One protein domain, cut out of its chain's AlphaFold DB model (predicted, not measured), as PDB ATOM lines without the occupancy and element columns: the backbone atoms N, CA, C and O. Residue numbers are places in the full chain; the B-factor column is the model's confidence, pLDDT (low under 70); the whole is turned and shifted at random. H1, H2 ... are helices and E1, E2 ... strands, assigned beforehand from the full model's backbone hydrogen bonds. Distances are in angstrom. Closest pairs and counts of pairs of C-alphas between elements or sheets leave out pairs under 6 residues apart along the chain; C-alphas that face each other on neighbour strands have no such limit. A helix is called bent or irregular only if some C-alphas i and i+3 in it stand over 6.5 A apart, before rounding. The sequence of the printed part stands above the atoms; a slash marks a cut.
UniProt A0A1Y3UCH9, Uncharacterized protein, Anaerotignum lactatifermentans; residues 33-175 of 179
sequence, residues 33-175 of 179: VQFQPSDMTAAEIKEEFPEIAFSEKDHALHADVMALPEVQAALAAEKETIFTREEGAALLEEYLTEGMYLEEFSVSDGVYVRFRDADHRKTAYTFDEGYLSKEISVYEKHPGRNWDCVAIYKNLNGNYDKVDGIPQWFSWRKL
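What this domain is: This is residues 33 to 175 of the 179 residues of an uncharacterized protein of Anaerotignum lactatifermentans (UniProt A0A1Y3UCH9). A single wall of seven antiparallel strands curls like part of a barrel, with five short helices strung out over its bulging face and the hollow face bare. H1 and H2 cover E7 and the E5, E4, E3 region, H3 and H4 pack at the E2 edge, and H5 packs at the E1 edge. The printed part has 143 residues, in the order E1 H1 H2 H3 H4 E2 E3 E4 E5 E6 E7 H5, and its class is mixed, helices and strands. The sheet's order is E1 E7 E6 E5 E4 E3 E2. The whole is compact, with a radius of gyration of the C-alphas of 16.5 A, and only just elongated, spanning 49 by 33 by 29 A.

Where its parts are: E1, residues 33 to 37, begins at C-alpha 33 (13.585, -40.322, -13.661). H1 is residues 42 to 48, H2 56 to 67 with 16.4 A from first to last C-alpha, H3 69 to 76 and H4 85 to 91. E2, residues 101 to 107, is 18.3 A long; E3, 111 to 116, 17.0 A; E4, 122 to 128, 19.8 A. E5, residues 131 to 141, is 33.2 A long and begins at C-alpha 131 (29.473, -32.821, 9.226). E6, residues 147 to 156, is 25.5 A long and bends by 52 degrees at residue 150. E7, residues 159 to 167, is 26.5 A long. H5, residues 168 to 174, ends at C-alpha 174 (23.075, -49.003, -18.892); it is irregular, with C-alphas 169 and 172 7.2 A apart.

How they stand to each other: The sheet is twisted, and E2 to E7 form a meander, each strand the antiparallel neighbour of the one before. N 34 and O 166 of E1 and E7 are 2.8 A apart, N 152 and O 163 of E6 and E7 2.8 A, N 136 and O 153 of E5 and E6 2.8 A, N 124 and O 135 of E4 and E5 2.8 A, N 113 and O 125 of E3 and E4 3.0 A, and N 103 and O 114 of E2 and E3 2.8 A, each within hydrogen-bond range. In two layers, H1 to H5 are on one face of the sheet. H1 lies over E7 at a height of 8.7 A; the closest C-alphas are those of Ala 42 and Tyr 160, 5.1 A. For H2 and E4 they are those of His 62 and Phe 127, 6.5 A; for H3 and E2, Ala 74 and Val 107, 6.4 A. H4 stands up from the sheet over E2, and H5 runs along E1, at 9 degrees on the local plane. In H1, H2, H3 and H4 every O i to N i+4 pair is within hydrogen-bond range; in H5 0 of 3 are, and 3 of 4 O i to N i+3 pairs.

The domain as a whole: The C-alphas farthest apart, those of Pro 69 and Arg 173, are 49.6 A apart. The printed part has no cut, and no link is long. Mean pLDDT of the printed part is 90.7; residues 143 to 145 and 170 to 175 are under 70.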
ATOM      1  N   VAL A  33      12.133 -40.321 -13.542       77.19
ATOM      2  CA  VAL A  33      13.585 -40.322 -13.661       77.19
ATOM      3  C   VAL A  33      14.120 -41.441 -12.777       77.19
ATOM      4  O   VAL A  33      13.679 -41.609 -11.641       77.19
ATOM      5  N   GLN A  34      15.047 -42.222 -13.313       83.12
ATOM      6  CA  GLN A  34      15.927 -43.068 -12.530       83.12
ATOM      7  C   GLN A  34      17.282 -42.400 -12.395       83.12
ATOM      8  O   GLN A  34      17.796 -41.795 -13.332       83.12
ATOM      9  N   PHE A  35      17.836 -42.538 -11.207       87.38
ATOM     10  CA  PHE A  35      19.092 -41.941 -10.822       87.38
ATOM     11  C   PHE A  35      20.177 -43.005 -10.843       87.38
ATOM     12  O   PHE A  35      20.002 -44.079 -10.263       87.38
ATOM     13  N   GLN A  36      21.276 -42.713 -11.524       88.25
ATOM     14  CA  GLN A  36      22.424 -43.606 -11.623       88.25
ATOM     15  C   GLN A  36      23.707 -42.852 -11.270       88.25
ATOM     16  O   GLN A  36      23.814 -41.673 -11.620       88.25
ATOM     17  N   PRO A  37      24.683 -43.497 -10.610       91.81
ATOM     18  CA  PRO A  37      25.981 -42.880 -10.373       91.81
ATOM     19  C   PRO A  37      26.619 -42.428 -11.688       91.81
ATOM     20  O   PRO A  37      26.554 -43.136 -12.704       91.81
ATOM     21  N   SER A  38      27.203 -41.236 -11.664       91.62
ATOM     22  CA  SER A  38      28.023 -40.726 -12.752       91.62
ATOM     23  C   SER A  38      29.425 -41.318 -12.651       91.62
ATOM     24  O   SER A  38      29.935 -41.547 -11.559       91.62
ATOM     25  N   ASP A  39      30.076 -41.530 -13.791       91.81
ATOM     26  CA  ASP A  39      31.448 -42.055 -13.844       91.81
ATOM     27  C   ASP A  39      32.501 -40.936 -13.648       91.81
ATOM     28  O   ASP A  39      33.694 -41.141 -13.868       91.81
ATOM     29  N   MET A  40      32.053 -39.734 -13.261       94.12
ATOM     30  CA  MET A  40      32.876 -38.535 -13.169       94.12
ATOM     31  C   MET A  40      33.803 -38.503 -11.948       94.12
ATOM     32  O   MET A  40      33.443 -38.767 -10.802       94.12
ATOM     33  N   THR A  41      34.992 -38.003 -12.240       95.75
ATOM     34  CA  THR A  41      35.912 -37.238 -11.412       95.75
ATOM     35  C   THR A  41      35.342 -36.385 -10.281       95.75
ATOM     36  O   THR A  41      34.578 -35.478 -10.580       95.75
ATOM     37  N   ALA A  42      35.840 -36.460  -9.039       95.62
ATOM     38  CA  ALA A  42      35.648 -35.353  -8.087       95.62
ATOM     39  C   ALA A  42      36.200 -34.014  -8.628       95.62
ATOM     40  O   ALA A  42      35.647 -32.953  -8.341       95.62
ATOM     41  N   ALA A  43      37.289 -34.047  -9.409       96.12
ATOM     42  CA  ALA A  43      37.831 -32.857 -10.068       96.12
ATOM     43  C   ALA A  43      36.925 -32.381 -11.215       96.12
ATOM     44  O   ALA A  43      36.645 -31.191 -11.311       96.12
ATOM     45  N   GLU A  44      36.418 -33.315 -12.021       97.19
ATOM     46  CA  GLU A  44      35.512 -33.022 -13.140       97.19
ATOM     47  C   GLU A  44      34.176 -32.457 -12.639       97.19
ATOM     48  O   GLU A  44      33.670 -31.493 -13.199       97.19
ATOM     49  N   ILE A  45      33.642 -32.982 -11.531       96.69
ATOM     50  CA  ILE A  45      32.426 -32.468 -10.883       96.69
ATOM     51  C   ILE A  45      32.615 -31.014 -10.439       96.69
ATOM     52  O   ILE A  45      31.733 -30.187 -10.648       96.69
ATOM     53  N   LYS A  46      33.761 -30.687  -9.832       95.31
ATOM     54  CA  LYS A  46      34.069 -29.312  -9.405       95.31
ATOM     55  C   LYS A  46      34.234 -28.356 -10.580       95.31
ATOM     56  O   LYS A  46      33.901 -27.185 -10.445       95.31
ATOM     57  N   GLU A  47      34.788 -28.836 -11.689       96.56
ATOM     58  CA  GLU A  47      34.947 -28.044 -12.907       96.56
ATOM     59  C   GLU A  47      33.596 -27.799 -13.590       96.56
ATOM     60  O   GLU A  47      33.294 -26.667 -13.959       96.56
ATOM     61  N   GLU A  48      32.766 -28.837 -13.705       95.88
ATOM     62  CA  GLU A  48      31.438 -28.758 -14.318       95.88
ATOM     63  C   GLU A  48      30.457 -27.936 -13.470       95.88
ATOM     64  O   GLU A  48      29.667 -27.162 -14.013       95.88
ATOM     65  N   PHE A  49      30.507 -28.086 -12.142       95.19
ATOM     66  CA  PHE A  49      29.551 -27.470 -11.225       95.19
ATOM     67  C   PHE A  49      30.228 -26.877  -9.974       95.19
ATOM     68  O   PHE A  49      30.072 -27.394  -8.866       95.19
ATOM     69  N   PRO A  50      30.967 -25.758 -10.104       95.31
ATOM     70  CA  PRO A  50      31.778 -25.202  -9.015       95.31
ATOM     71  C   PRO A  50      30.966 -24.763  -7.785       95.31
ATOM     72  O   PRO A  50      31.484 -24.791  -6.670       95.31
ATOM     73  N   GLU A  51      29.685 -24.419  -7.956       94.75
ATOM     74  CA  GLU A  51      28.773 -24.014  -6.871       94.75
ATOM     75  C   GLU A  51      28.538 -25.114  -5.813       94.75
ATOM     76  O   GLU A  51      28.081 -24.815  -4.705       94.75
ATOM     77  N   ILE A  52      28.851 -26.382  -6.120       96.31
ATOM     78  CA  ILE A  52      28.738 -27.492  -5.158       96.31
ATOM     79  C   ILE A  52      29.843 -27.470  -4.091       96.31
ATOM     80  O   ILE A  52      29.715 -28.097  -3.037       96.31
ATOM     81  N   ALA A  53      30.937 -26.740  -4.328       96.69
ATOM     82  CA  ALA A  53      31.932 -26.501  -3.293       96.69
ATOM     83  C   ALA A  53      31.323 -25.685  -2.142       96.69
ATOM     84  O   ALA A  53      30.449 -24.842  -2.351       96.69
ATOM     85  N   PHE A  54      31.786 -25.943  -0.917       95.94
ATOM     86  CA  PHE A  54      31.360 -25.148   0.229       95.94
ATOM     87  C   PHE A  54      31.933 -23.738   0.122       95.94
ATOM     88  O   PHE A  54      33.135 -23.543  -0.062       95.94
ATOM     89  N   SER A  55      31.042 -22.768   0.231       94.88
ATOM     90  CA  SER A  55      31.347 -21.351   0.340       94.88
ATOM     91  C   SER A  55      31.354 -20.910   1.804       94.88
ATOM     92  O   SER A  55      30.851 -21.610   2.685       94.88
ATOM     93  N   GLU A  56      31.860 -19.706   2.075       95.31
ATOM     94  CA  GLU A  56      31.756 -19.095   3.408       95.31
ATOM     95  C   GLU A  56      30.295 -18.973   3.868       95.31
ATOM     96  O   GLU A  56      30.000 -19.210   5.036       95.31
ATOM     97  N   LYS A  57      29.363 -18.699   2.941       93.88
ATOM     98  CA  LYS A  57      27.923 -18.640   3.234       93.88
ATOM     99  C   LYS A  57      27.360 -20.001   3.655       93.88
ATOM    100  O   LYS A  57      26.500 -20.045   4.526       93.88
ATOM    101  N   ASP A  58      27.846 -21.099   3.074       95.19
ATOM    102  CA  ASP A  58      27.415 -22.452   3.460       95.19
ATOM    103  C   ASP A  58      27.867 -22.788   4.891       95.19
ATOM    104  O   ASP A  58      27.109 -23.371   5.665       95.19
ATOM    105  N   HIS A  59      29.083 -22.380   5.261       94.75
ATOM    106  CA  HIS A  59      29.596 -22.547   6.622       94.75
ATOM    107  C   HIS A  59      28.891 -21.642   7.637       94.75
ATOM    108  O   HIS A  59      28.620 -22.087   8.750       94.75
ATOM    109  N   ALA A  60      28.564 -20.404   7.260       95.44
ATOM    110  CA  ALA A  60      27.765 -19.508   8.093       95.44
ATOM    111  C   ALA A  60      26.362 -20.084   8.334       95.44
ATOM    112  O   ALA A  60      25.954 -20.210   9.483       95.44
ATOM    113  N   LEU A  61      25.687 -20.554   7.274       96.12
ATOM    114  CA  LEU A  61      24.381 -21.208   7.384       96.12
ATOM    115  C   LEU A  61      24.434 -22.396   8.346       96.12
ATOM    116  O   LEU A  61      23.568 -22.526   9.205       96.12
ATOM    117  N   HIS A  62      25.447 -23.257   8.214       95.56
ATOM    118  CA  HIS A  62      25.641 -24.388   9.121       95.56
ATOM    119  C   HIS A  62      25.778 -23.933  10.575       95.56
ATOM    120  O   HIS A  62      25.063 -24.438  11.438       95.56
ATOM    121  N   ALA A  63      26.664 -22.972  10.841       94.75
ATOM    122  CA  ALA A  63      26.904 -22.471  12.189       94.75
ATOM    123  C   ALA A  63      25.646 -21.835  12.800       94.75
ATOM    124  O   ALA A  63      25.297 -22.154  13.936       94.75
ATOM    125  N   ASP A  64      24.945 -20.997  12.038       95.69
ATOM    126  CA  ASP A  64      23.755 -20.287  12.502       95.69
ATOM    127  C   ASP A  64      22.594 -21.246  12.753       95.69
ATOM    128  O   ASP A  64      21.994 -21.206  13.826       95.69
ATOM    129  N   VAL A  65      22.317 -22.163  11.817       95.81
ATOM    130  CA  VAL A  65      21.255 -23.173  11.965       95.81
ATOM    131  C   VAL A  65      21.513 -24.053  13.181       95.81
ATOM    132  O   VAL A  65      20.601 -24.285  13.972       95.81
ATOM    133  N   MET A  66      22.749 -24.524  13.362       94.81
ATOM    134  CA  MET A  66      23.097 -25.343  14.523       94.81
ATOM    135  C   MET A  66      23.038 -24.543  15.828       94.81
ATOM    136  O   MET A  66      22.813 -25.136  16.877       94.81
ATOM    137  N   ALA A  67      23.197 -23.219  15.801       94.69
ATOM    138  CA  ALA A  67      23.084 -22.364  16.982       94.69
ATOM    139  C   ALA A  67      21.636 -21.975  17.340       94.69
ATOM    140  O   ALA A  67      21.414 -21.433  18.429       94.69
ATOM    141  N   LEU A  68      20.650 -22.246  16.474       95.75
ATOM    142  CA  LEU A  68      19.249 -21.908  16.735       95.75
ATOM    143  C   LEU A  68      18.721 -22.646  17.980       95.75
ATOM    144  O   LEU A  68      18.808 -23.878  18.046       95.75
ATOM    145  N   PRO A  69      18.119 -21.937  18.957       95.69
ATOM    146  CA  PRO A  69      17.543 -22.560  20.147       95.69
ATOM    147  C   PRO A  69      16.506 -23.640  19.828       95.69
ATOM    148  O   PRO A  69      16.446 -24.661  20.512       95.69
ATOM    149  N   GLU A  70      15.702 -23.439  18.785       94.94
ATOM    150  CA  GLU A  70      14.679 -24.375  18.323       94.94
ATOM    151  C   GLU A  70      15.298 -25.675  17.806       94.94
ATOM    152  O   GLU A  70      14.802 -26.761  18.105       94.94
ATOM    153  N   VAL A  71      16.408 -25.568  17.071       94.75
ATOM    154  CA  VAL A  71      17.163 -26.718  16.561       94.75
ATOM    155  C   VAL A  71      17.827 -27.464  17.712       94.75
ATOM    156  O   VAL A  71      17.688 -28.679  17.809       94.75
ATOM    157  N   GLN A  72      18.473 -26.748  18.634       94.50
ATOM    158  CA  GLN A  72      19.094 -27.340  19.822       94.50
ATOM    159  C   GLN A  72      18.072 -28.069  20.704       94.50
ATOM    160  O   GLN A  72      18.326 -29.180  21.169       94.50
ATOM    161  N   ALA A  73      16.889 -27.481  20.900       94.12
ATOM    162  CA  ALA A  73      15.805 -28.116  21.640       94.12
ATOM    163  C   ALA A  73      15.274 -29.370  20.929       94.12
ATOM    164  O   ALA A  73      15.005 -30.371  21.593       94.12
ATOM    165  N   ALA A  74      15.138 -29.334  19.600       93.69
ATOM    166  CA  ALA A  74      14.690 -30.478  18.810       93.69
ATOM    167  C   ALA A  74      15.707 -31.631  18.819       93.69
ATOM    168  O   ALA A  74      15.315 -32.776  19.050       93.69
ATOM    169  N   LEU A  75      17.001 -31.330  18.659       92.62
ATOM    170  CA  LEU A  75      18.087 -32.312  18.756       92.62
ATOM    171  C   LEU A  75      18.122 -32.959  20.147       92.62
ATOM    172  O   LEU A  75      18.141 -34.180  20.261       92.62
ATOM    173  N   ALA A  76      18.043 -32.158  21.214       92.44
ATOM    174  CA  ALA A  76      18.041 -32.664  22.588       92.44
ATOM    175  C   ALA A  76      16.796 -33.499  22.934       92.44
ATOM    176  O   ALA A  76      16.835 -34.325  23.846       92.44
ATOM    177  N   ALA A  77      15.679 -33.271  22.240       91.44
ATOM    178  CA  ALA A  77      14.463 -34.059  22.398       91.44
ATOM    179  C   ALA A  77      14.513 -35.404  21.651       91.44
ATOM    180  O   ALA A  77      13.593 -36.203  21.840       91.44
ATOM    181  N   GLU A  78      15.532 -35.634  20.807       86.06
ATOM    182  CA  GLU A  78      15.700 -36.829  19.963       86.06
ATOM    183  C   GLU A  78      14.414 -37.193  19.201       86.06
ATOM    184  O   GLU A  78      14.032 -38.357  19.053       86.06
ATOM    185  N   LYS A  79      13.678 -36.168  18.762       86.50
ATOM    186  CA  LYS A  79      12.387 -36.328  18.103       86.50
ATOM    187  C   LYS A  79      12.378 -35.571  16.794       86.50
ATOM    188  O   LYS A  79      12.691 -34.382  16.755       86.50
ATOM    189  N   GLU A  80      11.882 -36.249  15.760       92.69
ATOM    190  CA  GLU A  80      11.603 -35.614  14.482       92.69
ATOM    191  C   GLU A  80      10.702 -34.386  14.680       92.69
ATOM    192  O   GLU A  80       9.561 -34.468  15.154       92.69
ATOM    193  N   THR A  81      11.255 -33.238  14.317       95.88
ATOM    194  CA  THR A  81      10.620 -31.930  14.363       95.88
ATOM    195  C   THR A  81      10.672 -31.364  12.957       95.88
ATOM    196  O   THR A  81      11.745 -31.135  12.411       95.88
ATOM    197  N   ILE A  82       9.507 -31.149  12.355       96.56
ATOM    198  CA  ILE A  82       9.385 -30.537  11.032       96.56
ATOM    199  C   ILE A  82       8.853 -29.127  11.246       96.56
ATOM    200  O   ILE A  82       7.744 -28.959  11.758       96.56
ATOM    201  N   PHE A  83       9.643 -28.127  10.868       96.31
ATOM    202  CA  PHE A  83       9.224 -26.733  10.918       96.31
ATOM    203  C   PHE A  83       8.261 -26.455   9.771       96.31
ATOM    204  O   PHE A  83       8.423 -26.967   8.656       96.31
ATOM    205  N   THR A  84       7.252 -25.622  10.018       96.62
ATOM    206  CA  THR A  84       6.450 -25.108   8.905       96.62
ATOM    207  C   THR A  84       7.316 -24.230   8.002       96.62
ATOM    208  O   THR A  84       8.371 -23.734   8.405       96.62
ATOM    209  N   ARG A  85       6.887 -24.033   6.751       94.44
ATOM    210  CA  ARG A  85       7.655 -23.211   5.806       94.44
ATOM    211  C   ARG A  85       7.764 -21.774   6.282       94.44
ATOM    212  O   ARG A  85       8.803 -21.162   6.092       94.44
ATOM    213  N   GLU A  86       6.708 -21.255   6.890       95.44
ATOM    214  CA  GLU A  86       6.641 -19.896   7.406       95.44
ATOM    215  C   GLU A  86       7.576 -19.709   8.606       95.44
ATOM    216  O   GLU A  86       8.362 -18.766   8.617       95.44
ATOM    217  N   GLU A  87       7.548 -20.628   9.579       95.44
ATOM    218  CA  GLU A  87       8.455 -20.599  10.739       95.44
ATOM    219  C   GLU A  87       9.911 -20.748  10.305       95.44
ATOM    220  O   GLU A  87      10.761 -19.942  10.678       95.44
ATOM    221  N   GLY A  88      10.200 -21.747   9.471       96.06
ATOM    222  CA  GLY A  88      11.550 -21.982   8.980       96.06
ATOM    223  C   GLY A  88      12.078 -20.825   8.131       96.06
ATOM    224  O   GLY A  88      13.245 -20.466   8.247       96.06
ATOM    225  N   ALA A  89      11.233 -20.214   7.295       95.56
ATOM    226  CA  ALA A  89      11.625 -19.062   6.487       95.56
ATOM    227  C   ALA A  89      11.913 -17.830   7.351       95.56
ATOM    228  O   ALA A  89      12.831 -17.084   7.030       95.56
ATOM    229  N   ALA A  90      11.172 -17.637   8.446       95.69
ATOM    230  CA  ALA A  90      11.451 -16.571   9.403       95.69
ATOM    231  C   ALA A  90      12.782 -16.798  10.140       95.69
ATOM    232  O   ALA A  90      13.546 -15.856  10.326       95.69
ATOM    233  N   LEU A  91      13.092 -18.045  10.517       96.25
ATOM    234  CA  LEU A  91      14.369 -18.396  11.154       96.25
ATOM    235  C   LEU A  91      15.572 -18.220  10.216       96.25
ATOM    236  O   LEU A  91      16.672 -17.942  10.682       96.25
ATOM    237  N   LEU A  92      15.371 -18.385   8.905       96.19
ATOM    238  CA  LEU A  92      16.434 -18.385   7.892       96.19
ATOM    239  C   LEU A  92      16.324 -17.215   6.902       96.19
ATOM    240  O   LEU A  92      16.830 -17.316   5.784       96.19
ATOM    241  N   GLU A  93      15.677 -16.113   7.292       94.75
ATOM    242  CA  GLU A  93      15.365 -14.980   6.406       94.75
ATOM    243  C   GLU A  93      16.611 -14.420   5.700       94.75
ATOM    244  O   GLU A  93      16.585 -14.182   4.495       94.75
ATOM    245  N   GLU A  94      17.737 -14.302   6.411       93.56
ATOM    246  CA  GLU A  94      19.012 -13.808   5.865       93.56
ATOM    247  C   GLU A  94      19.565 -14.676   4.717       93.56
ATOM    248  O   GLU A  94      20.291 -14.204   3.835       93.56
ATOM    249  N   TYR A  95      19.190 -15.954   4.684       93.75
ATOM    250  CA  TYR A  95      19.643 -16.901   3.672       93.75
ATOM    251  C   TYR A  95      18.735 -16.940   2.440       93.75
ATOM    252  O   TYR A  95      19.183 -17.401   1.384       93.75
ATOM    253  N   LEU A  96      17.517 -16.400   2.538       92.75
ATOM    254  CA  LEU A  96      16.540 -16.331   1.455       92.75
ATOM    255  C   LEU A  96      16.804 -15.116   0.555       92.75
ATOM    256  O   LEU A  96      16.430 -13.985   0.854       92.75
ATOM    257  N   THR A  97      17.446 -15.350  -0.589       88.12
ATOM    258  CA  THR A  97      17.646 -14.319  -1.620       88.12
ATOM    259  C   THR A  97      16.422 -14.173  -2.529       88.12
ATOM    260  O   THR A  97      15.525 -15.014  -2.531       88.12
ATOM    261  N   GLU A  98      16.388 -13.124  -3.357       87.44
ATOM    262  CA  GLU A  98      15.304 -12.913  -4.323       87.44
ATOM    263  C   GLU A  98      15.077 -14.155  -5.207       87.44
ATOM    264  O   GLU A  98      16.016 -14.725  -5.763       87.44
ATOM    265  N   GLY A  99      13.821 -14.602  -5.302       86.94
ATOM    266  CA  GLY A  99      13.437 -15.795  -6.065       86.94
ATOM    267  C   GLY A  99      13.733 -17.138  -5.384       86.94
ATOM    268  O   GLY A  99      13.360 -18.174  -5.934       86.94
ATOM    269  N   MET A 100      14.353 -17.142  -4.202       92.75
ATOM    270  CA  MET A 100      14.584 -18.338  -3.393       92.75
ATOM    271  C   MET A 100      13.509 -18.481  -2.314       92.75
ATOM    272  O   MET A 100      13.068 -17.499  -1.721       92.75
ATOM    273  N   TYR A 101      13.094 -19.713  -2.030       94.06
ATOM    274  CA  TYR A 101      12.208 -20.008  -0.909       94.06
ATOM    275  C   TYR A 101      12.604 -21.298  -0.197       94.06
ATOM    276  O   TYR A 101      13.195 -22.209  -0.783       94.06
ATOM    277  N   LEU A 102      12.241 -21.380   1.083       96.81
ATOM    278  CA  LEU A 102      12.409 -22.586   1.878       96.81
ATOM    279  C   LEU A 102      11.384 -23.645   1.445       96.81
ATOM    280  O   LEU A 102      10.172 -23.430   1.509       96.81
ATOM    281  N   GLU A 103      11.866 -24.798   0.992       95.31
ATOM    282  CA  GLU A 103      11.018 -25.925   0.602       95.31
ATOM    283  C   GLU A 103      10.741 -26.853   1.792       95.31
ATOM    284  O   GLU A 103       9.609 -27.335   1.922       95.31
ATOM    285  N   GLU A 104      11.750 -27.076   2.642       96.94
ATOM    286  CA  GLU A 104      11.723 -28.016   3.769       96.94
ATOM    287  C   GLU A 104      12.761 -27.637   4.837       96.94
ATOM    288  O   GLU A 104      13.884 -27.263   4.497       96.94
ATOM    289  N   PHE A 105      12.392 -27.758   6.115       97.75
ATOM    290  CA  PHE A 105      13.301 -27.643   7.254       97.75
ATOM    291  C   PHE A 105      12.846 -28.612   8.348       97.75
ATOM    292  O   PHE A 105      11.729 -28.510   8.860       97.75
ATOM    293  N   SER A 106      13.695 -29.575   8.687       96.88
ATOM    294  CA  SER A 106      13.429 -30.558   9.729       96.88
ATOM    295  C   SER A 106      14.678 -30.892  10.535       96.88
ATOM    296  O   SER A 106      15.809 -30.689  10.097       96.88
ATOM    297  N   VAL A 107      14.452 -31.394  11.741       96.56
ATOM    298  CA  VAL A 107      15.470 -31.897  12.659       96.56
ATOM    299  C   VAL A 107      15.055 -33.301  13.071       96.56
ATOM    300  O   VAL A 107      13.920 -33.503  13.495       96.56
ATOM    301  N   SER A 108      15.953 -34.265  12.931       91.25
ATOM    302  CA  SER A 108      15.795 -35.645  13.400       91.25
ATOM    303  C   SER A 108      17.104 -36.099  14.055       91.25
ATOM    304  O   SER A 108      17.473 -35.540  15.082       91.25
ATOM    305  N   ASP A 109      17.833 -37.029  13.435       85.94
ATOM    306  CA  ASP A 109      19.189 -37.438  13.841       85.94
ATOM    307  C   ASP A 109      20.255 -36.408  13.414       85.94
ATOM    308  O   ASP A 109      21.422 -36.510  13.768       85.94
ATOM    309  N   GLY A 110      19.839 -35.413  12.633       91.44
ATOM    310  CA  GLY A 110      20.603 -34.250  12.208       91.44
ATOM    311  C   GLY A 110      19.639 -33.179  11.709       91.44
ATOM    312  O   GLY A 110      18.419 -33.313  11.834       91.44
ATOM    313  N   VAL A 111      20.165 -32.112  11.122       96.44
ATOM    314  CA  VAL A 111      19.349 -31.013  10.602       96.44
ATOM    315  C   VAL A 111      19.313 -31.062   9.087       96.44
ATOM    316  O   VAL A 111      20.344 -31.177   8.429       96.44
ATOM    317  N   TYR A 112      18.122 -30.940   8.523       97.19
ATOM    318  CA  TYR A 112      17.892 -30.953   7.093       97.19
ATOM    319  C   TYR A 112      17.231 -29.648   6.658       97.19
ATOM    320  O   TYR A 112      16.153 -29.303   7.137       97.19
ATOM    321  N   VAL A 113      17.858 -28.926   5.728       97.50
ATOM    322  CA  VAL A 113      17.336 -27.663   5.184       97.50
ATOM    323  C   VAL A 113      17.377 -27.723   3.668       97.50
ATOM    324  O   VAL A 113      18.426 -27.972   3.085       97.50
ATOM    325  N   ARG A 114      16.255 -27.473   2.993       97.88
ATOM    326  CA  ARG A 114      16.185 -27.450   1.529       97.88
ATOM    327  C   ARG A 114      15.596 -26.143   1.037       97.88
ATOM    328  O   ARG A 114      14.454 -25.812   1.347       97.88
ATOM    329  N   PHE A 115      16.338 -25.475   0.170       96.62
ATOM    330  CA  PHE A 115      15.888 -24.308  -0.573       96.62
ATOM    331  C   PHE A 115      15.548 -24.686  -2.006       96.62
ATOM    332  O   PHE A 115      16.131 -25.615  -2.573       96.62
ATOM    333  N   ARG A 116      14.635 -23.926  -2.607       94.81
ATOM    334  CA  ARG A 116      14.416 -23.937  -4.048       94.81
ATOM    335  C   ARG A 116      14.572 -22.536  -4.615       94.81
ATOM    336  O   ARG A 116      14.041 -21.587  -4.045       94.81
ATOM    337  N   ASP A 117      15.278 -22.426  -5.732       91.38
ATOM    338  CA  ASP A 117      15.445 -21.170  -6.461       91.38
ATOM    339  C   ASP A 117      14.436 -21.000  -7.614       91.38
ATOM    340  O   ASP A 117      13.593 -21.866  -7.894       91.38
ATOM    341  N   ALA A 118      14.526 -19.848  -8.282       84.38
ATOM    342  CA  ALA A 118      13.683 -19.480  -9.414       84.38
ATOM    343  C   ALA A 118      13.907 -20.369 -10.653       84.38
ATOM    344  O   ALA A 118      12.982 -20.551 -11.446       84.38
ATOM    345  N   ASP A 119      15.092 -20.970 -10.783       83.19
ATOM    346  CA  ASP A 119      15.461 -21.886 -11.868       83.19
ATOM    347  C   ASP A 119      15.031 -23.335 -11.576       83.19
ATOM    348  O   ASP A 119      15.435 -24.273 -12.265       83.19
ATOM    349  N   HIS A 120      14.183 -23.531 -10.561       82.56
ATOM    350  CA  HIS A 120      13.723 -24.827 -10.070       82.56
ATOM    351  C   HIS A 120      14.836 -25.742  -9.547       82.56
ATOM    352  O   HIS A 120      14.561 -26.920  -9.295       82.56
ATOM    353  N   ARG A 121      16.051 -25.234  -9.317       91.69
ATOM    354  CA  ARG A 121      17.104 -26.000  -8.650       91.69
ATOM    355  C   ARG A 121      16.769 -26.115  -7.176       91.69
ATOM    356  O   ARG A 121      16.181 -25.214  -6.573       91.69
ATOM    357  N   LYS A 122      17.146 -27.245  -6.592       95.56
ATOM    358  CA  LYS A 122      16.998 -27.480  -5.157       95.56
ATOM    359  C   LYS A 122      18.366 -27.610  -4.532       95.56
ATOM    360  O   LYS A 122      19.107 -28.506  -4.928       95.56
ATOM    361  N   THR A 123      18.646 -26.789  -3.533       96.81
ATOM    362  CA  THR A 123      19.854 -26.908  -2.717       96.81
ATOM    363  C   THR A 123      19.448 -27.449  -1.361       96.81
ATOM    364  O   THR A 123      18.733 -26.790  -0.608       96.81
ATOM    365  N   ALA A 124      19.857 -28.677  -1.083       97.44
ATOM    366  CA  ALA A 124      19.643 -29.357   0.177       97.44
ATOM    367  C   ALA A 124      20.930 -29.349   0.991       97.44
ATOM    368  O   ALA A 124      22.006 -29.643   0.474       97.44
ATOM    369  N   TYR A 125      20.792 -29.062   2.271       97.69
ATOM    370  CA  TYR A 125      21.843 -29.157   3.254       97.69
ATOM    371  C   TYR A 125      21.465 -30.198   4.292       97.69
ATOM    372  O   TYR A 125      20.309 -30.293   4.712       97.69
ATOM    373  N   THR A 126      22.452 -30.979   4.706       96.56
ATOM    374  CA  THR A 126      22.340 -31.834   5.886       96.56
ATOM    375  C   THR A 126      23.477 -31.483   6.821       96.56
ATOM    376  O   THR A 126      24.642 -31.509   6.418       96.56
ATOM    377  N   PHE A 127      23.118 -31.120   8.044       92.25
ATOM    378  CA  PHE A 127      24.032 -30.697   9.085       92.25
ATOM    379  C   PHE A 127      24.017 -31.701  10.227       92.25
ATOM    380  O   PHE A 127      22.954 -32.146  10.657       92.25
ATOM    381  N   ASP A 128      25.199 -32.004  10.732       87.00
ATOM    382  CA  ASP A 128      25.402 -32.746  11.970       87.00
ATOM    383  C   ASP A 128      26.689 -32.221  12.647       87.00
ATOM    384  O   ASP A 128      27.369 -31.330  12.110       87.00
ATOM    385  N   GLU A 129      27.024 -32.701  13.843       82.06
ATOM    386  CA  GLU A 129      28.233 -32.311  14.570       82.06
ATOM    387  C   GLU A 129      29.496 -32.597  13.740       82.06
ATOM    388  O   GLU A 129      29.932 -33.733  13.562       82.06
ATOM    389  N   GLY A 130      30.113 -31.535  13.214       84.25
ATOM    390  CA  GLY A 130      31.320 -31.642  12.389       84.25
ATOM    391  C   GLY A 130      31.087 -32.220  10.988       84.25
ATOM    392  O   GLY A 130      32.059 -32.536  10.297       84.25
ATOM    393  N   TYR A 131      29.830 -32.336  10.552       90.56
ATOM    394  CA  TYR A 131      29.473 -32.821   9.226       90.56
ATOM    395  C   TYR A 131      28.586 -31.813   8.493       90.56
ATOM    396  O   TYR A 131      27.543 -31.380   8.984       90.56
ATOM    397  N   LEU A 132      29.010 -31.471   7.279       94.81
ATOM    398  CA  LEU A 132      28.278 -30.621   6.353       94.81
ATOM    399  C   LEU A 132      28.122 -31.369   5.032       94.81
ATOM    400  O   LEU A 132      29.107 -31.761   4.408       94.81
ATOM    401  N   SER A 133      26.883 -31.548   4.598       96.94
ATOM    402  CA  SER A 133      26.543 -32.027   3.263       96.94
ATOM    403  C   SER A 133      25.791 -30.946   2.503       96.94
ATOM    404  O   SER A 133      24.928 -30.275   3.070       96.94
ATOM    405  N   LYS A 134      26.099 -30.813   1.214       97.69
ATOM    406  CA  LYS A 134      25.369 -29.981   0.258       97.69
ATOM    407  C   LYS A 134      25.038 -30.824  -0.962       97.69
ATOM    408  O   LYS A 134      25.932 -31.399  -1.580       97.69
ATOM    409  N   GLU A 135      23.766 -30.870  -1.327       97.69
ATOM    410  CA  GLU A 135      23.293 -31.493  -2.557       97.69
ATOM    411  C   GLU A 135      22.555 -30.458  -3.403       97.69
ATOM    412  O   GLU A 135      21.681 -29.750  -2.906       97.69
ATOM    413  N   ILE A 136      22.882 -30.375  -4.691       96.94
ATOM    414  CA  ILE A 136      22.202 -29.495  -5.643       96.94
ATOM    415  C   ILE A 136      21.551 -30.361  -6.713       96.94
ATOM    416  O   ILE A 136      22.227 -30.983  -7.531       96.94
ATOM    417  N   SER A 137      20.221 -30.399  -6.704       96.25
ATOM    418  CA  SER A 137      19.416 -31.062  -7.729       96.25
ATOM    419  C   SER A 137      19.081 -30.071  -8.839       96.25
ATOM    420  O   SER A 137      18.414 -29.062  -8.595       96.25
ATOM    421  N   VAL A 138      19.512 -30.376 -10.061       94.12
ATOM    422  CA  VAL A 138      19.273 -29.564 -11.257       94.12
ATOM    423  C   VAL A 138      18.077 -30.119 -12.014       94.12
ATOM    424  O   VAL A 138      17.975 -31.325 -12.254       94.12
ATOM    425  N   TYR A 139      17.165 -29.223 -12.384       90.50
ATOM    426  CA  TYR A 139      15.962 -29.553 -13.129       90.50
ATOM    427  C   TYR A 139      15.986 -28.875 -14.490       90.50
ATOM    428  O   TYR A 139      16.295 -27.691 -14.598       90.50
ATOM    429  N   GLU A 140      15.595 -29.609 -15.524       87.81
ATOM    430  CA  GLU A 140      15.431 -29.068 -16.867       87.81
ATOM    431  C   GLU A 140      13.998 -29.243 -17.349       87.81
ATOM    432  O   GLU A 140      13.323 -30.243 -17.083       87.81
ATOM    433  N   LYS A 141      13.525 -28.249 -18.102       82.00
ATOM    434  CA  LYS A 141      12.238 -28.316 -18.781       82.00
ATOM    435  C   LYS A 141      12.440 -28.777 -20.213       82.00
ATOM    436  O   LYS A 141      12.813 -27.997 -21.087       82.00
ATOM    437  N   HIS A 142      12.118 -30.033 -20.479       73.56
ATOM    438  CA  HIS A 142      12.124 -30.540 -21.844       73.56
ATOM    439  C   HIS A 142      10.812 -30.194 -22.578       73.56
ATOM    440  O   HIS A 142       9.739 -30.178 -21.964       73.56
ATOM    441  N   PRO A 143      10.848 -29.949 -23.903       68.50
ATOM    442  CA  PRO A 143       9.649 -29.678 -24.689       68.50
ATOM    443  C   PRO A 143       8.593 -30.781 -24.536       68.50
ATOM    444  O   PRO A 143       8.843 -31.948 -24.834       68.50
ATOM    445  N   GLY A 144       7.397 -30.404 -24.080       65.00
ATOM    446  CA  GLY A 144       6.281 -31.335 -23.889       65.00
ATOM    447  C   GLY A 144       6.380 -32.237 -22.654       65.00
ATOM    448  O   GLY A 144       5.590 -33.173 -22.566       65.00
ATOM    449  N   ARG A 145       7.309 -31.979 -21.719       68.38
ATOM    450  CA  ARG A 145       7.466 -32.715 -20.449       68.38
ATOM    451  C   ARG A 145       7.337 -31.774 -19.244       68.38
ATOM    452  O   ARG A 145       7.348 -30.549 -19.392       68.38
ATOM    453  N   ASN A 146       7.209 -32.362 -18.055       72.00
ATOM    454  CA  ASN A 146       7.386 -31.639 -16.794       72.00
ATOM    455  C   ASN A 146       8.870 -31.293 -16.584       72.00
ATOM    456  O   ASN A 146       9.731 -31.721 -17.349       72.00
ATOM    457  N   TRP A 147       9.156 -30.497 -15.554       81.56
ATOM    458  CA  TRP A 147      10.522 -30.322 -15.070       81.56
ATOM    459  C   TRP A 147      11.049 -31.665 -14.561       81.56
ATOM    460  O   TRP A 147      10.517 -32.202 -13.588       81.56
ATOM    461  N   ASP A 148      12.072 -32.190 -15.221       84.75
ATOM    462  CA  ASP A 148      12.720 -33.447 -14.863       84.75
ATOM    463  C   ASP A 148      14.029 -33.126 -14.134       84.75
ATOM    464  O   ASP A 148      14.763 -32.226 -14.540       84.75
ATOM    465  N   CYS A 149      14.326 -33.841 -13.047       88.50
ATOM    466  CA  CYS A 149      15.640 -33.737 -12.414       88.50
ATOM    467  C   CYS A 149      16.655 -34.462 -13.298       88.50
ATOM    468  O   CYS A 149      16.532 -35.668 -13.497       88.50
ATOM    469  N   VAL A 150      17.625 -33.736 -13.844       90.50
ATOM    470  CA  VAL A 150      18.596 -34.282 -14.805       90.50
ATOM    471  C   VAL A 150      19.926 -34.640 -14.160       90.50
ATOM    472  O   VAL A 150      20.639 -35.496 -14.672       90.50
ATOM    473  N   ALA A 151      20.252 -34.024 -13.026       94.19
ATOM    474  CA  ALA A 151      21.470 -34.306 -12.283       94.19
ATOM    475  C   ALA A 151      21.310 -33.907 -10.815       94.19
ATOM    476  O   ALA A 151      20.600 -32.951 -10.491       94.19
ATOM    477  N   ILE A 152      22.012 -34.617  -9.939       96.62
ATOM    478  CA  ILE A 152      22.196 -34.249  -8.537       96.62
ATOM    479  C   ILE A 152      23.694 -34.240  -8.265       96.62
ATOM    480  O   ILE A 152      24.345 -35.281  -8.343       96.62
ATOM    481  N   TYR A 153      24.225 -33.069  -7.936       97.75
ATOM    482  CA  TYR A 153      25.604 -32.897  -7.491       97.75
ATOM    483  C   TYR A 153      25.639 -32.953  -5.975       97.75
ATOM    484  O   TYR A 153      24.751 -32.406  -5.320       97.75
ATOM    485  N   LYS A 154      26.657 -33.596  -5.413       97.94
ATOM    486  CA  LYS A 154      26.795 -33.795  -3.974       97.94
ATOM    487  C   LYS A 154      28.197 -33.427  -3.525       97.94
ATOM    488  O   LYS A 154      29.181 -33.789  -4.167       97.94
ATOM    489  N   ASN A 155      28.276 -32.748  -2.394       97.62
ATOM    490  CA  ASN A 155      29.489 -32.551  -1.621       97.62
ATOM    491  C   ASN A 155      29.203 -33.019  -0.192       97.62
ATOM    492  O   ASN A 155      28.569 -32.320   0.596       97.62
ATOM    493  N   LEU A 156      29.632 -34.245   0.097       95.56
ATOM    494  CA  LEU A 156      29.443 -34.967   1.348       95.56
ATOM    495  C   LEU A 156      30.694 -34.777   2.210       95.56
ATOM    496  O   LEU A 156      31.624 -35.589   2.174       95.56
ATOM    497  N   ASN A 157      30.748 -33.661   2.933       94.38
ATOM    498  CA  ASN A 157      31.873 -33.277   3.783       94.38
ATOM    499  C   ASN A 157      33.234 -33.285   3.055       94.38
ATOM    500  O   ASN A 157      34.225 -33.828   3.542       94.38
ATOM    501  N   GLY A 158      33.276 -32.726   1.842       93.12
ATOM    502  CA  GLY A 158      34.472 -32.662   0.998       93.12
ATOM    503  C   GLY A 158      34.638 -33.836   0.027       93.12
ATOM    504  O   GLY A 158      35.525 -33.782  -0.828       93.12
ATOM    505  N   ASN A 159      33.788 -34.865   0.108       95.81
ATOM    506  CA  ASN A 159      33.717 -35.929  -0.894       95.81
ATOM    507  C   ASN A 159      32.671 -35.583  -1.953       95.81
ATOM    508  O   ASN A 159      31.524 -35.297  -1.625       95.81
ATOM    509  N   TYR A 160      33.065 -35.616  -3.222       97.06
ATOM    510  CA  TYR A 160      32.212 -35.186  -4.325       97.06
ATOM    511  C   TYR A 160      31.633 -36.395  -5.040       97.06
ATOM    512  O   TYR A 160      32.366 -37.334  -5.348       97.06
ATOM    513  N   ASP A 161      30.336 -36.343  -5.306       97.06
ATOM    514  CA  ASP A 161      29.605 -37.367  -6.044       97.06
ATOM    515  C   ASP A 161      28.589 -36.695  -6.974       97.06
ATOM    516  O   ASP A 161      28.167 -35.552  -6.753       97.06
ATOM    517  N   LYS A 162      28.209 -37.394  -8.036       96.62
ATOM    518  CA  LYS A 162      27.210 -36.939  -8.993       96.62
ATOM    519  C   LYS A 162      26.348 -38.108  -9.413       96.62
ATOM    520  O   LYS A 162      26.825 -39.197  -9.723       96.62
ATOM    521  N   VAL A 163      25.057 -37.842  -9.485       94.12
ATOM    522  CA  VAL A 163      24.063 -38.806  -9.919       94.12
ATOM    523  C   VAL A 163      23.315 -38.224 -11.106       94.12
ATOM    524  O   VAL A 163      22.726 -37.148 -11.007       94.12
ATOM    525  N   ASP A 164      23.339 -38.933 -12.229       91.69
ATOM    526  CA  ASP A 164      22.669 -38.522 -13.459       91.69
ATOM    527  C   ASP A 164      21.226 -39.033 -13.471       91.69
ATOM    528  O   ASP A 164      20.943 -40.201 -13.181       91.69
ATOM    529  N   GLY A 165      20.302 -38.147 -13.825       86.88
ATOM    530  CA  GLY A 165      18.902 -38.463 -14.038       86.88
ATOM    531  C   GLY A 165      18.668 -38.944 -15.465       86.88
ATOM    532  O   GLY A 165      18.788 -38.182 -16.421       86.88
ATOM    533  N   ILE A 166      18.275 -40.206 -15.625       79.81
ATOM    534  CA  ILE A 166      17.843 -40.767 -16.907       79.81
ATOM    535  C   ILE A 166      16.346 -41.080 -16.888       79.81
ATOM    536  O   ILE A 166      15.829 -41.570 -15.885       79.81
ATOM    537  N   PRO A 167      15.602 -40.864 -17.986       76.44
ATOM    538  CA  PRO A 167      14.213 -41.304 -18.043       76.44
ATOM    539  C   PRO A 167      14.109 -42.817 -17.808       76.44
ATOM    540  O   PRO A 167      14.835 -43.597 -18.427       76.44
ATOM    541  N   GLN A 168      13.191 -43.249 -16.942       74.94
ATOM    542  CA  GLN A 168      13.099 -44.634 -16.466       74.94
ATOM    543  C   GLN A 168      12.984 -45.664 -17.598       74.94
ATOM    544  O   GLN A 168      13.556 -46.746 -17.503       74.94
ATOM    545  N   TRP A 169      12.287 -45.370 -18.694       74.62
ATOM    546  CA  TRP A 169      12.182 -46.296 -19.835       74.62
ATOM    547  C   TRP A 169      13.452 -46.362 -20.698       74.62
ATOM    548  O   TRP A 169      13.468 -47.107 -21.673       74.62
ATOM    549  N   PHE A 170      14.511 -45.625 -20.355       69.75
ATOM    550  CA  PHE A 170      15.870 -45.810 -20.875       69.75
ATOM    551  C   PHE A 170      16.822 -46.457 -19.861       69.75
ATOM    552  O   PHE A 170      17.979 -46.688 -20.199       69.75
ATOM    553  N   SER A 171      16.350 -46.815 -18.663       64.69
ATOM    554  CA  SER A 171      17.164 -47.452 -17.613       64.69
ATOM    555  C   SER A 171      17.884 -48.724 -18.052       64.69
ATOM    556  O   SER A 171      19.032 -48.956 -17.687       64.69
ATOM    557  N   TRP A 172      17.250 -49.519 -18.915       63.81
ATOM    558  CA  TRP A 172      17.828 -50.743 -19.471       63.81
ATOM    559  C   TRP A 172      19.050 -50.496 -20.370       63.81
ATOM    560  O   TRP A 172      19.802 -51.432 -20.630       63.81
ATOM    561  N   ARG A 173      19.283 -49.262 -20.846       63.03
ATOM    562  CA  ARG A 173      20.422 -48.944 -21.724       63.03
ATOM    563  C   ARG A 173      21.774 -48.955 -21.006       63.03
ATOM    564  O   ARG A 173      22.782 -49.009 -21.699       63.03
ATOM    565  N   LYS A 174      21.817 -48.941 -19.666       58.12
ATOM    566  CA  LYS A 174      23.075 -49.003 -18.892       58.12
ATOM    567  C   LYS A 174      23.329 -50.360 -18.209       58.12
ATOM    568  O   LYS A 174      24.233 -50.465 -17.393       58.12
ATOM    569  N   LEU A 175      22.621 -51.431 -18.595       48.28
ATOM    570  CA  LEU A 175      22.957 -52.812 -18.197       48.28
ATOM    571  C   LEU A 175      24.121 -53.397 -19.024       48.28
ATOM    572  O   LEU A 175      23.994 -54.506 -19.522       48.28
TER     573      LEU A 175